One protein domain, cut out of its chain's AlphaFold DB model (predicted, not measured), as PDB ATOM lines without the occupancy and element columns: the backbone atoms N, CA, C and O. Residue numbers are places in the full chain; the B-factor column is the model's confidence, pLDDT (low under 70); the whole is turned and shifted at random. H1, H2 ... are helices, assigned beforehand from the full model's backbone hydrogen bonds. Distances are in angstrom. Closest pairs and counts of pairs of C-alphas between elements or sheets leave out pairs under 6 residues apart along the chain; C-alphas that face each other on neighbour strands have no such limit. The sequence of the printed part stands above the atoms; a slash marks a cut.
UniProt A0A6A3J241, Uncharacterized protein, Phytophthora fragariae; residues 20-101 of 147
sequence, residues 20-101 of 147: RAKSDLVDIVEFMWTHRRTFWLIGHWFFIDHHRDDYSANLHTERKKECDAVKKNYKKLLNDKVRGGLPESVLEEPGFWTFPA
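This is residues 20 to 101 of the 147 residues of an uncharacterized protein of Phytophthora fragariae (UniProt A0A6A3J241). One long helix, H3, makes the length of a rod; H1 runs side by side with its later part, and short H2 crosses it near the middle. H4 sits near the end of H3. The printed part has 82 residues with four named helices, H1 to H4 in order, all helix, loose, radius of gyration of the C-alphas 15.4 A, spans 50 by 19 by 19 A.

Find C-alpha 54 at (39.768, 12.231, 1.829); from there H3, residues 54 to 83, runs 43.3 A. H1, residues 20 to 34, begins at (30.590, 56.698, -13.360) and runs 21.0 A. Look for H2 at residues 36 to 43 and H4 at residues 88 to 92.

H3 touches H1 with residues 74 to 81 alone, at a shallow tilt of 6 degrees, opposite ways; the closest C-alphas, of Asp 24 and Lys 81, are 6.3 A apart. H3 touches H2 with residues 66 to 70 alone, about perpendicular at 76 degrees; the closest C-alphas, of Thr 38 and Cys 67, are 6.1 A apart. H4 is close but not clearly touching H3, the closest C-alphas, of Val 82 and Glu 88, being 6.0 A apart. In H1, H2 and H3 every O i to N i+4 pair is within hydrogen-bond range; H4 has 0 of 1, but 2 of 2 O i to N i+3 pairs.

The farthest C-alphas, of Arg 20 and Arg 52, are 50.0 A apart. The printed part has no cut and no long link; pLDDT is under 70 at residues 100 to 101.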
ATOM      1  N   ARG A  20      29.626  57.567 -14.030       94.31
ATOM      2  CA  ARG A  20      30.590  56.698 -13.360       94.31
ATOM      3  C   ARG A  20      29.905  55.739 -12.392       94.31
ATOM      4  O   ARG A  20      30.196  54.552 -12.440       94.31
ATOM      5  N   ALA A  21      29.001  56.232 -11.545       93.88
ATOM      6  CA  ALA A  21      28.267  55.380 -10.614       93.88
ATOM      7  C   ALA A  21      27.448  54.324 -11.369       93.88
ATOM      8  O   ALA A  21      27.516  53.154 -11.018       93.88
ATOM      9  N   LYS A  22      26.770  54.700 -12.461       94.50
ATOM     10  CA  LYS A  22      26.054  53.756 -13.339       94.50
ATOM     11  C   LYS A  22      26.984  52.692 -13.927       94.50
ATOM     12  O   LYS A  22      26.642  51.516 -13.919       94.50
ATOM     13  N   SER A  23      28.170  53.084 -14.393       95.81
ATOM     14  CA  SER A  23      29.194  52.142 -14.865       95.81
ATOM     15  C   SER A  23      29.673  51.210 -13.748       95.81
ATOM     16  O   SER A  23      29.809  50.011 -13.960       95.81
ATOM     17  N   ASP A  24      29.901  51.743 -12.547       96.31
ATOM     18  CA  ASP A  24      30.325  50.960 -11.387       96.31
ATOM     19  C   ASP A  24      29.250  49.944 -10.961       96.31
ATOM     20  O   ASP A  24      29.601  48.845 -10.534       96.31
ATOM     21  N   LEU A  25      27.958  50.268 -11.122       94.75
ATOM     22  CA  LEU A  25      26.854  49.326 -10.908       94.75
ATOM     23  C   LEU A  25      26.927  48.128 -11.856       94.75
ATOM     24  O   LEU A  25      26.747  46.995 -11.412       94.75
ATOM     25  N   VAL A  26      27.217  48.365 -13.139       95.38
ATOM     26  CA  VAL A  26      27.349  47.292 -14.137       95.38
ATOM     27  C   VAL A  26      28.462  46.328 -13.742       95.38
ATOM     28  O   VAL A  26      28.222  45.125 -13.694       95.38
ATOM     29  N   ASP A  27      29.631  46.844 -13.358       96.50
ATOM     30  CA  ASP A  27      30.762  46.014 -12.925       96.50
ATOM     31  C   ASP A  27      30.414  45.150 -11.700       96.50
ATOM     32  O   ASP A  27      30.851  44.001 -11.580       96.50
ATOM     33  N   ILE A  28      29.630  45.695 -10.762       96.06
ATOM     34  CA  ILE A  28      29.200  44.957  -9.570       96.06
ATOM     35  C   ILE A  28      28.215  43.848  -9.948       96.06
ATOM     36  O   ILE A  28      28.402  42.703  -9.528       96.06
ATOM     37  N   VAL A  29      27.209  44.157 -10.767       93.31
ATOM     38  CA  VAL A  29      26.226  43.172 -11.240       93.31
ATOM     39  C   VAL A  29      26.901  42.079 -12.070       93.31
ATOM     40  O   VAL A  29      26.596  40.900 -11.894       93.31
ATOM     41  N   GLU A  30      27.870  42.425 -12.917       96.38
ATOM     42  CA  GLU A  30      28.644  41.452 -13.691       96.38
ATOM     43  C   GLU A  30      29.456  40.523 -12.778       96.38
ATOM     44  O   GLU A  30      29.468  39.303 -12.984       96.38
ATOM     45  N   PHE A  31      30.080  41.062 -11.725       96.19
ATOM     46  CA  PHE A  31      30.768  40.245 -10.725       96.19
ATOM     47  C   PHE A  31      29.795  39.289 -10.023       96.19
ATOM     48  O   PHE A  31      30.086  38.096  -9.887       96.19
ATOM     49  N   MET A  32      28.637  39.794  -9.588       93.75
ATOM     50  CA  MET A  32      27.592  38.995  -8.942       93.75
ATOM     51  C   MET A  32      27.136  37.861  -9.858       93.75
ATOM     52  O   MET A  32      27.171  36.697  -9.460       93.75
ATOM     53  N   TRP A  33      26.803  38.173 -11.110       91.31
ATOM     54  CA  TRP A  33      26.390  37.188 -12.103       91.31
ATOM     55  C   TRP A  33      27.473  36.139 -12.366       91.31
ATOM     56  O   TRP A  33      27.201  34.936 -12.317       91.31
ATOM     57  N   THR A  34      28.715  36.568 -12.587       95.50
ATOM     58  CA  THR A  34      29.861  35.682 -12.846       95.50
ATOM     59  C   THR A  34      30.086  34.702 -11.696       95.50
ATOM     60  O   THR A  34      30.348  33.520 -11.922       95.50
ATOM     61  N   HIS A  35      29.913  35.165 -10.457       93.75
ATOM     62  CA  HIS A  35      30.140  34.377  -9.248       93.75
ATOM     63  C   HIS A  35      28.854  33.849  -8.593       93.75
ATOM     64  O   HIS A  35      28.904  33.372  -7.457       93.75
ATOM     65  N   ARG A  36      27.710  33.870  -9.289       90.00
ATOM     66  CA  ARG A  36      26.386  33.529  -8.727       90.00
ATOM     67  C   ARG A  36      26.328  32.172  -8.035       90.00
ATOM     68  O   ARG A  36      25.744  32.045  -6.962       90.00
ATOM     69  N   ARG A  37      27.021  31.168  -8.582       87.31
ATOM     70  CA  ARG A  37      27.135  29.842  -7.959       87.31
ATOM     71  C   ARG A  37      27.861  29.910  -6.616       87.31
ATOM     72  O   ARG A  37      27.418  29.297  -5.651       87.31
ATOM     73  N   THR A  38      28.960  30.653  -6.534       89.12
ATOM     74  CA  THR A  38      29.713  30.818  -5.287       89.12
ATOM     75  C   THR A  38      28.922  31.647  -4.273       89.12
ATOM     76  O   THR A  38      28.926  31.308  -3.094       89.12
ATOM     77  N   PHE A  39      28.181  32.674  -4.708       86.81
ATOM     78  CA  PHE A  39      27.228  33.396  -3.850       86.81
ATOM     79  C   PHE A  39      26.186  32.452  -3.251       86.81
ATOM     80  O   PHE A  39      26.021  32.421  -2.029       86.81
ATOM     81  N   TRP A  40      25.566  31.611  -4.083       81.81
ATOM     82  CA  TRP A  40      24.631  30.588  -3.623       81.81
ATOM     83  C   TRP A  40      25.285  29.636  -2.610       81.81
ATOM     84  O   TRP A  40      24.737  29.420  -1.530       81.81
ATOM     85  N   LEU A  41      26.500  29.143  -2.888       81.88
ATOM     86  CA  LEU A  41      27.253  28.272  -1.974       81.88
ATOM     87  C   LEU A  41      27.588  28.944  -0.639       81.88
ATOM     88  O   LEU A  41      27.664  28.258   0.383       81.88
ATOM     89  N   ILE A  42      27.830  30.254  -0.634       83.81
ATOM     90  CA  ILE A  42      28.089  31.021   0.585       83.81
ATOM     91  C   ILE A  42      26.802  31.175   1.402       83.81
ATOM     92  O   ILE A  42      26.857  31.029   2.622       83.81
ATOM     93  N   GLY A  43      25.664  31.440   0.754       77.69
ATOM     94  CA  GLY A  43      24.357  31.556   1.414       77.69
ATOM     95  C   GLY A  43      23.827  30.229   1.973       77.69
ATOM     96  O   GLY A  43      23.201  30.211   3.035       77.69
ATOM     97  N   HIS A  44      24.137  29.108   1.312       72.12
ATOM     98  CA  HIS A  44      23.592  27.780   1.615       72.12
ATOM     99  C   HIS A  44      24.659  26.859   2.209       72.12
ATOM    100  O   HIS A  44      25.242  25.992   1.546       72.12
ATOM    101  N   TRP A  45      24.947  27.040   3.498       72.00
ATOM    102  CA  TRP A  45      25.892  26.167   4.185       72.00
ATOM    103  C   TRP A  45      25.241  24.825   4.549       72.00
ATOM    104  O   TRP A  45      24.572  24.708   5.571       72.00
ATOM    105  N   PHE A  46      25.463  23.789   3.738       70.38
ATOM    106  CA  PHE A  46      25.244  22.398   4.144       70.38
ATOM    107  C   PHE A  46      26.480  21.856   4.873       70.38
ATOM    108  O   PHE A  46      27.616  22.180   4.514       70.38
ATOM    109  N   PHE A  47      26.262  21.050   5.910       73.69
ATOM    110  CA  PHE A  47      27.345  20.427   6.668       73.69
ATOM    111  C   PHE A  47      28.042  19.350   5.825       73.69
ATOM    112  O   PHE A  47      27.392  18.432   5.323       73.69
ATOM    113  N   ILE A  48      29.364  19.467   5.681       79.31
ATOM    114  CA  ILE A  48      30.235  18.423   5.131       79.31
ATOM    115  C   ILE A  48      31.071  17.906   6.296       79.31
ATOM    116  O   ILE A  48      31.860  18.661   6.872       79.31
ATOM    117  N   ASP A  49      30.907  16.628   6.628       84.31
ATOM    118  CA  ASP A  49      31.801  15.957   7.566       84.31
ATOM    119  C   ASP A  49      33.155  15.718   6.890       84.31
ATOM    120  O   ASP A  49      33.378  14.719   6.208       84.31
ATOM    121  N   HIS A  50      34.065  16.674   7.051       86.06
ATOM    122  CA  HIS A  50      35.401  16.621   6.465       86.06
ATOM    123  C   HIS A  50      36.328  15.607   7.155       86.06
ATOM    124  O   HIS A  50      37.463  15.445   6.715       86.06
ATOM    125  N   HIS A  51      35.871  14.924   8.212       91.06
ATOM    126  CA  HIS A  51      36.596  13.822   8.848       91.06
ATOM    127  C   HIS A  51      36.174  12.445   8.323       91.06
ATOM    128  O   HIS A  51      36.773  11.442   8.707       91.06
ATOM    129  N   ARG A  52      35.159  12.384   7.453       90.88
ATOM    130  CA  ARG A  52      34.615  11.127   6.929       90.88
ATOM    131  C   ARG A  52      35.592  10.377   6.022       90.88
ATOM    132  O   ARG A  52      35.753   9.170   6.173       90.88
ATOM    133  N   ASP A  53      36.184  11.075   5.056       94.44
ATOM    134  CA  ASP A  53      37.100  10.533   4.048       94.44
ATOM    135  C   ASP A  53      37.872  11.659   3.328       94.44
ATOM    136  O   ASP A  53      37.523  12.841   3.429       94.44
ATOM    137  N   ASP A  54      38.918  11.289   2.579       95.75
ATOM    138  CA  ASP A  54      39.768  12.231   1.829       95.75
ATOM    139  C   ASP A  54      38.973  13.050   0.802       95.75
ATOM    140  O   ASP A  54      39.268  14.222   0.560       95.75
ATOM    141  N   TYR A  55      37.934  12.456   0.208       94.12
ATOM    142  CA  TYR A  55      37.061  13.150  -0.736       94.12
ATOM    143  C   TYR A  55      36.309  14.297  -0.050       94.12
ATOM    144  O   TYR A  55      36.318  15.427  -0.541       94.12
ATOM    145  N   SER A  56      35.715  14.034   1.112       89.31
ATOM    146  CA  SER A  56      34.979  15.019   1.908       89.31
ATOM    147  C   SER A  56      35.902  16.124   2.428       89.31
ATOM    148  O   SER A  56      35.524  17.300   2.412       89.31
ATOM    149  N   ALA A  57      37.129  15.777   2.833       91.69
ATOM    150  CA  ALA A  57      38.150  16.736   3.252       91.69
ATOM    151  C   ALA A  57      38.575  17.677   2.111       91.69
ATOM    152  O   ALA A  57      38.623  18.904   2.291       91.69
ATOM    153  N   ASN A  58      38.828  17.120   0.925       94.19
ATOM    154  CA  ASN A  58      39.178  17.889  -0.267       94.19
ATOM    155  C   ASN A  58      38.021  18.790  -0.703       94.19
ATOM    156  O   ASN A  58      38.217  19.995  -0.858       94.19
ATOM    157  N   LEU A  59      36.801  18.250  -0.781       91.12
ATOM    158  CA  LEU A  59      35.603  19.005  -1.152       91.12
ATOM    159  C   LEU A  59      35.359  20.193  -0.209       91.12
ATOM    160  O   LEU A  59      35.072  21.304  -0.662       91.12
ATOM    161  N   HIS A  60      35.501  19.986   1.104       89.56
ATOM    162  CA  HIS A  60      35.395  21.063   2.088       89.56
ATOM    163  C   HIS A  60      36.469  22.142   1.869       89.56
ATOM    164  O   HIS A  60      36.167  23.339   1.887       89.56
ATOM    165  N   THR A  61      37.715  21.730   1.634       91.75
ATOM    166  CA  THR A  61      38.857  22.638   1.454       91.75
ATOM    167  C   THR A  61      38.738  23.466   0.176       91.75
ATOM    168  O   THR A  61      38.913  24.687   0.219       91.75
ATOM    169  N   GLU A  62      38.398  22.838  -0.949       91.81
ATOM    170  CA  GLU A  62      38.206  23.515  -2.234       91.81
ATOM    171  C   GLU A  62      37.057  24.517  -2.165       91.81
ATOM    172  O   GLU A  62      37.242  25.692  -2.499       91.81
ATOM    173  N   ARG A  63      35.906  24.096  -1.625       89.19
ATOM    174  CA  ARG A  63      34.756  24.983  -1.426       89.19
ATOM    175  C   ARG A  63      35.122  26.176  -0.551       89.19
ATOM    176  O   ARG A  63      34.788  27.310  -0.897       89.19
ATOM    177  N   LYS A  64      35.804  25.945   0.577       89.75
ATOM    178  CA  LYS A  64      36.237  27.019   1.480       89.75
ATOM    179  C   LYS A  64      37.143  28.012   0.757       89.75
ATOM    180  O   LYS A  64      36.921  29.217   0.861       89.75
ATOM    181  N   LYS A  65      38.127  27.518   0.004       93.56
ATOM    182  CA  LYS A  65      39.065  28.348  -0.763       93.56
ATOM    183  C   LYS A  65      38.343  29.215  -1.796       93.56
ATOM    184  O   LYS A  65      38.618  30.411  -1.867       93.56
ATOM    185  N   GLU A  66      37.422  28.634  -2.562       92.50
ATOM    186  CA  GLU A  66      36.631  29.362  -3.561       92.50
ATOM    187  C   GLU A  66      35.757  30.441  -2.902       92.50
ATOM    188  O   GLU A  66      35.794  31.609  -3.298       92.50
ATOM    189  N   CYS A  67      35.035  30.077  -1.838       90.75
ATOM    190  CA  CYS A  67      34.169  30.996  -1.104       90.75
ATOM    191  C   CYS A  67      34.954  32.167  -0.497       90.75
ATOM    192  O   CYS A  67      34.540  33.319  -0.620       90.75
ATOM    193  N   ASP A  68      36.091  31.896   0.150       92.19
ATOM    194  CA  ASP A  68      36.919  32.931   0.777       92.19
ATOM    195  C   ASP A  68      37.530  33.875  -0.277       92.19
ATOM    196  O   ASP A  68      37.594  35.091  -0.058       92.19
ATOM    197  N   ALA A  69      37.917  33.349  -1.445       95.25
ATOM    198  CA  ALA A  69      38.423  34.151  -2.557       95.25
ATOM    199  C   ALA A  69      37.353  35.105  -3.111       95.25
ATOM    200  O   ALA A  69      37.610  36.308  -3.227       95.25
ATOM    201  N   VAL A  70      36.142  34.607  -3.389       94.75
ATOM    202  CA  VAL A  70      35.031  35.440  -3.882       94.75
ATOM    203  C   VAL A  70      34.624  36.484  -2.843       94.75
ATOM    204  O   VAL A  70      34.506  37.657  -3.193       94.75
ATOM    205  N   LYS A  71      34.517  36.117  -1.556       92.44
ATOM    206  CA  LYS A  71      34.219  37.073  -0.472       92.44
ATOM    207  C   LYS A  71      35.207  38.231  -0.430       92.44
ATOM    208  O   LYS A  71      34.810  39.393  -0.329       92.44
ATOM    209  N   LYS A  72      36.501  37.911  -0.502       95.38
ATOM    210  CA  LYS A  72      37.576  38.904  -0.473       95.38
ATOM    211  C   LYS A  72      37.520  39.821  -1.693       95.38
ATOM    212  O   LYS A  72      37.610  41.038  -1.533       95.38
ATOM    213  N   ASN A  73      37.379  39.248  -2.886       96.81
ATOM    214  CA  ASN A  73      37.378  40.002  -4.138       96.81
ATOM    215  C   ASN A  73      36.145  40.898  -4.258       96.81
ATOM    216  O   ASN A  73      36.292  42.067  -4.599       96.81
ATOM    217  N   TYR A  74      34.967  40.396  -3.888       95.81
ATOM    218  CA  TYR A  74      33.737  41.179  -3.907       95.81
ATOM    219  C   TYR A  74      33.801  42.358  -2.937       95.81
ATOM    220  O   TYR A  74      33.568  43.497  -3.325       95.81
ATOM    221  N   LYS A  75      34.230  42.124  -1.688       94.81
ATOM    222  CA  LYS A  75      34.402  43.210  -0.712       94.81
ATOM    223  C   LYS A  75      35.393  44.266  -1.207       94.81
ATOM    224  O   LYS A  75      35.180  45.456  -0.994       94.81
ATOM    225  N   LYS A  76      36.480  43.840  -1.857       97.12
ATOM    226  CA  LYS A  76      37.443  44.764  -2.461       97.12
ATOM    227  C   LYS A  76      36.795  45.586  -3.579       97.12
ATOM    228  O   LYS A  76      36.951  46.800  -3.559       97.12
ATOM    229  N   LEU A  77      36.061  44.941  -4.490       97.25
ATOM    230  CA  LEU A  77      35.335  45.607  -5.572       97.25
ATOM    231  C   LEU A  77      34.422  46.705  -5.016       97.25
ATOM    232  O   LEU A  77      34.588  47.861  -5.390       97.25
ATOM    233  N   LEU A  78      33.546  46.365  -4.064       96.25
ATOM    234  CA  LEU A  78      32.627  47.324  -3.442       96.25
ATOM    235  C   LEU A  78      33.375  48.501  -2.801       96.25
ATOM    236  O   LEU A  78      33.065  49.656  -3.079       96.25
ATOM    237  N   ASN A  79      34.414  48.224  -2.007       96.38
ATOM    238  CA  ASN A  79      35.220  49.265  -1.365       96.38
ATOM    239  C   ASN A  79      35.907  50.195  -2.376       96.38
ATOM    240  O   ASN A  79      36.021  51.398  -2.134       96.38
ATOM    241  N   ASP A  80      36.404  49.647  -3.485       97.50
ATOM    242  CA  ASP A  80      37.064  50.429  -4.527       97.50
ATOM    243  C   ASP A  80      36.046  51.290  -5.297       97.50
ATOM    244  O   ASP A  80      36.357  52.442  -5.606       97.50
ATOM    245  N   LYS A  81      34.816  50.797  -5.525       96.62
ATOM    246  CA  LYS A  81      33.720  51.587  -6.119       96.62
ATOM    247  C   LYS A  81      33.253  52.716  -5.201       96.62
ATOM    248  O   LYS A  81      33.151  53.857  -5.645       96.62
ATOM    249  N   VAL A  82      33.079  52.443  -3.905       96.56
ATOM    250  CA  VAL A  82      32.732  53.471  -2.904       96.56
ATOM    251  C   VAL A  82      33.819  54.543  -2.821       96.56
ATOM    252  O   VAL A  82      33.524  55.734  -2.902       96.56
ATOM    253  N   ARG A  83      35.102  54.154  -2.776       96.19
ATOM    254  CA  ARG A  83      36.224  55.114  -2.846       96.19
ATOM    255  C   ARG A  83      36.228  55.906  -4.160       96.19
ATOM    256  O   ARG A  83      36.706  57.037  -4.194       96.19
ATOM    257  N   GLY A  84      35.717  55.309  -5.233       93.44
ATOM    258  CA  GLY A  84      35.537  55.927  -6.543       93.44
ATOM    259  C   GLY A  84      34.375  56.921  -6.640       93.44
ATOM    260  O   GLY A  84      34.293  57.619  -7.649       93.44
ATOM    261  N   GLY A  85      33.528  57.027  -5.614       93.31
ATOM    262  CA  GLY A  85      32.395  57.952  -5.576       93.31
ATOM    263  C   GLY A  85      31.022  57.296  -5.740       93.31
ATOM    264  O   GLY A  85      30.037  58.023  -5.848       93.31
ATOM    265  N   LEU A  86      30.928  55.959  -5.743       95.44
ATOM    266  CA  LEU A  86      29.638  55.281  -5.606       95.44
ATOM    267  C   LEU A  86      29.059  55.581  -4.207       95.44
ATOM    268  O   LEU A  86      29.745  55.314  -3.215       95.44
ATOM    269  N   PRO A  87      27.829  56.114  -4.088       94.31
ATOM    270  CA  PRO A  87      27.211  56.331  -2.785       94.31
ATOM    271  C   PRO A  87      27.045  55.006  -2.037       94.31
ATOM    272  O   PRO A  87      26.465  54.060  -2.562       94.31
ATOM    273  N   GLU A  88      27.533  54.935  -0.798       93.25
ATOM    274  CA  GLU A  88      27.495  53.702   0.003       93.25
ATOM    275  C   GLU A  88      26.059  53.215   0.254       93.25
ATOM    276  O   GLU A  88      25.812  52.014   0.269       93.25
ATOM    277  N   SER A  89      25.092  54.137   0.338       91.38
ATOM    278  CA  SER A  89      23.667  53.822   0.481       91.38
ATOM    279  C   SER A  89      23.105  52.977  -0.661       91.38
ATOM    280  O   SER A  89      22.117  52.280  -0.456       91.38
ATOM    281  N   VAL A  90      23.711  53.015  -1.852       91.75
ATOM    282  CA  VAL A  90      23.288  52.192  -2.996       91.75
ATOM    283  C   VAL A  90      23.548  50.707  -2.732       91.75
ATOM    284  O   VAL A  90      22.789  49.860  -3.184       91.75
ATOM    285  N   LEU A  91      24.565  50.370  -1.933       90.94
ATOM    286  CA  LEU A  91      24.872  48.980  -1.573       90.94
ATOM    287  C   LEU A  91      23.847  48.365  -0.608       90.94
ATOM    288  O   LEU A  91      23.838  47.149  -0.424       90.94
ATOM    289  N   GLU A  92      23.000  49.196   0.003       87.44
ATOM    290  CA  GLU A  92      21.890  48.781   0.867       87.44
ATOM    291  C   GLU A  92      20.597  48.529   0.070       87.44
ATOM    292  O   GLU A  92      19.568  48.159   0.645       87.44
ATOM    293  N   GLU A  93      20.612  48.746  -1.250       88.81
ATOM    294  CA  GLU A  93      19.463  48.433  -2.092       88.81
ATOM    295  C   GLU A  93      19.232  46.916  -2.186       88.81
ATOM    296  O   GLU A  93      20.188  46.140  -2.250       88.81
ATOM    297  N   PRO A  94      17.969  46.465  -2.304       80.56
ATOM    298  CA  PRO A  94      17.637  45.041  -2.402       80.56
ATOM    299  C   PRO A  94      18.319  44.293  -3.556       80.56
ATOM    300  O   PRO A  94      18.445  43.074  -3.500       80.56
ATOM    301  N   GLY A  95      18.742  45.008  -4.603       83.75
ATOM    302  CA  GLY A  95      19.429  44.430  -5.757       83.75
ATOM    303  C   GLY A  95      20.865  43.982  -5.479       83.75
ATOM    304  O   GLY A  95      21.427  43.260  -6.298       83.75
ATOM    305  N   PHE A  96      21.462  44.371  -4.349       87.12
ATOM    306  CA  PHE A  96      22.837  44.017  -4.007       87.12
ATOM    307  C   PHE A  96      22.908  42.781  -3.121       87.12
ATOM    308  O   PHE A  96      22.380  42.734  -2.009       87.12
ATOM    309  N   TRP A  97      23.645  41.775  -3.588       87.25
ATOM    310  CA  TRP A  97      23.906  40.587  -2.784       87.25
ATOM    311  C   TRP A  97      24.944  40.896  -1.713       87.25
ATOM    312  O   TRP A  97      26.006  41.458  -1.991       87.25
ATOM    313  N   THR A  98      24.653  40.494  -0.481       80.50
ATOM    314  CA  THR A  98      25.511  40.714   0.689       80.50
ATOM    315  C   THR A  98      25.830  39.385   1.354       80.50
ATOM    316  O   THR A  98      25.018  38.469   1.380       80.50
ATOM    317  N   PHE A  99      27.020  39.221   1.925       78.94
ATOM    318  CA  PHE A  99      27.313  37.972   2.628       78.94
ATOM    319  C   PHE A  99      26.754  38.017   4.053       78.94
ATOM    320  O   PHE A  99      27.105  38.933   4.803       78.94
ATOM    321  N   PRO A 100      25.944  37.030   4.479       67.88
ATOM    322  CA  PRO A 100      25.446  37.003   5.843       67.88
ATOM    323  C   PRO A 100      26.613  36.837   6.823       67.88
ATOM    324  O   PRO A 100      27.465  35.960   6.660       67.88
ATOM    325  N   ALA A 101      26.631  37.653   7.881       65.62
ATOM    326  CA  ALA A 101      27.654  37.584   8.931       65.62
ATOM    327  C   ALA A 101      27.689  36.212   9.630       65.62
ATOM    328  O   ALA A 101      28.735  35.773  10.105       65.62
TER     329      ALA A 101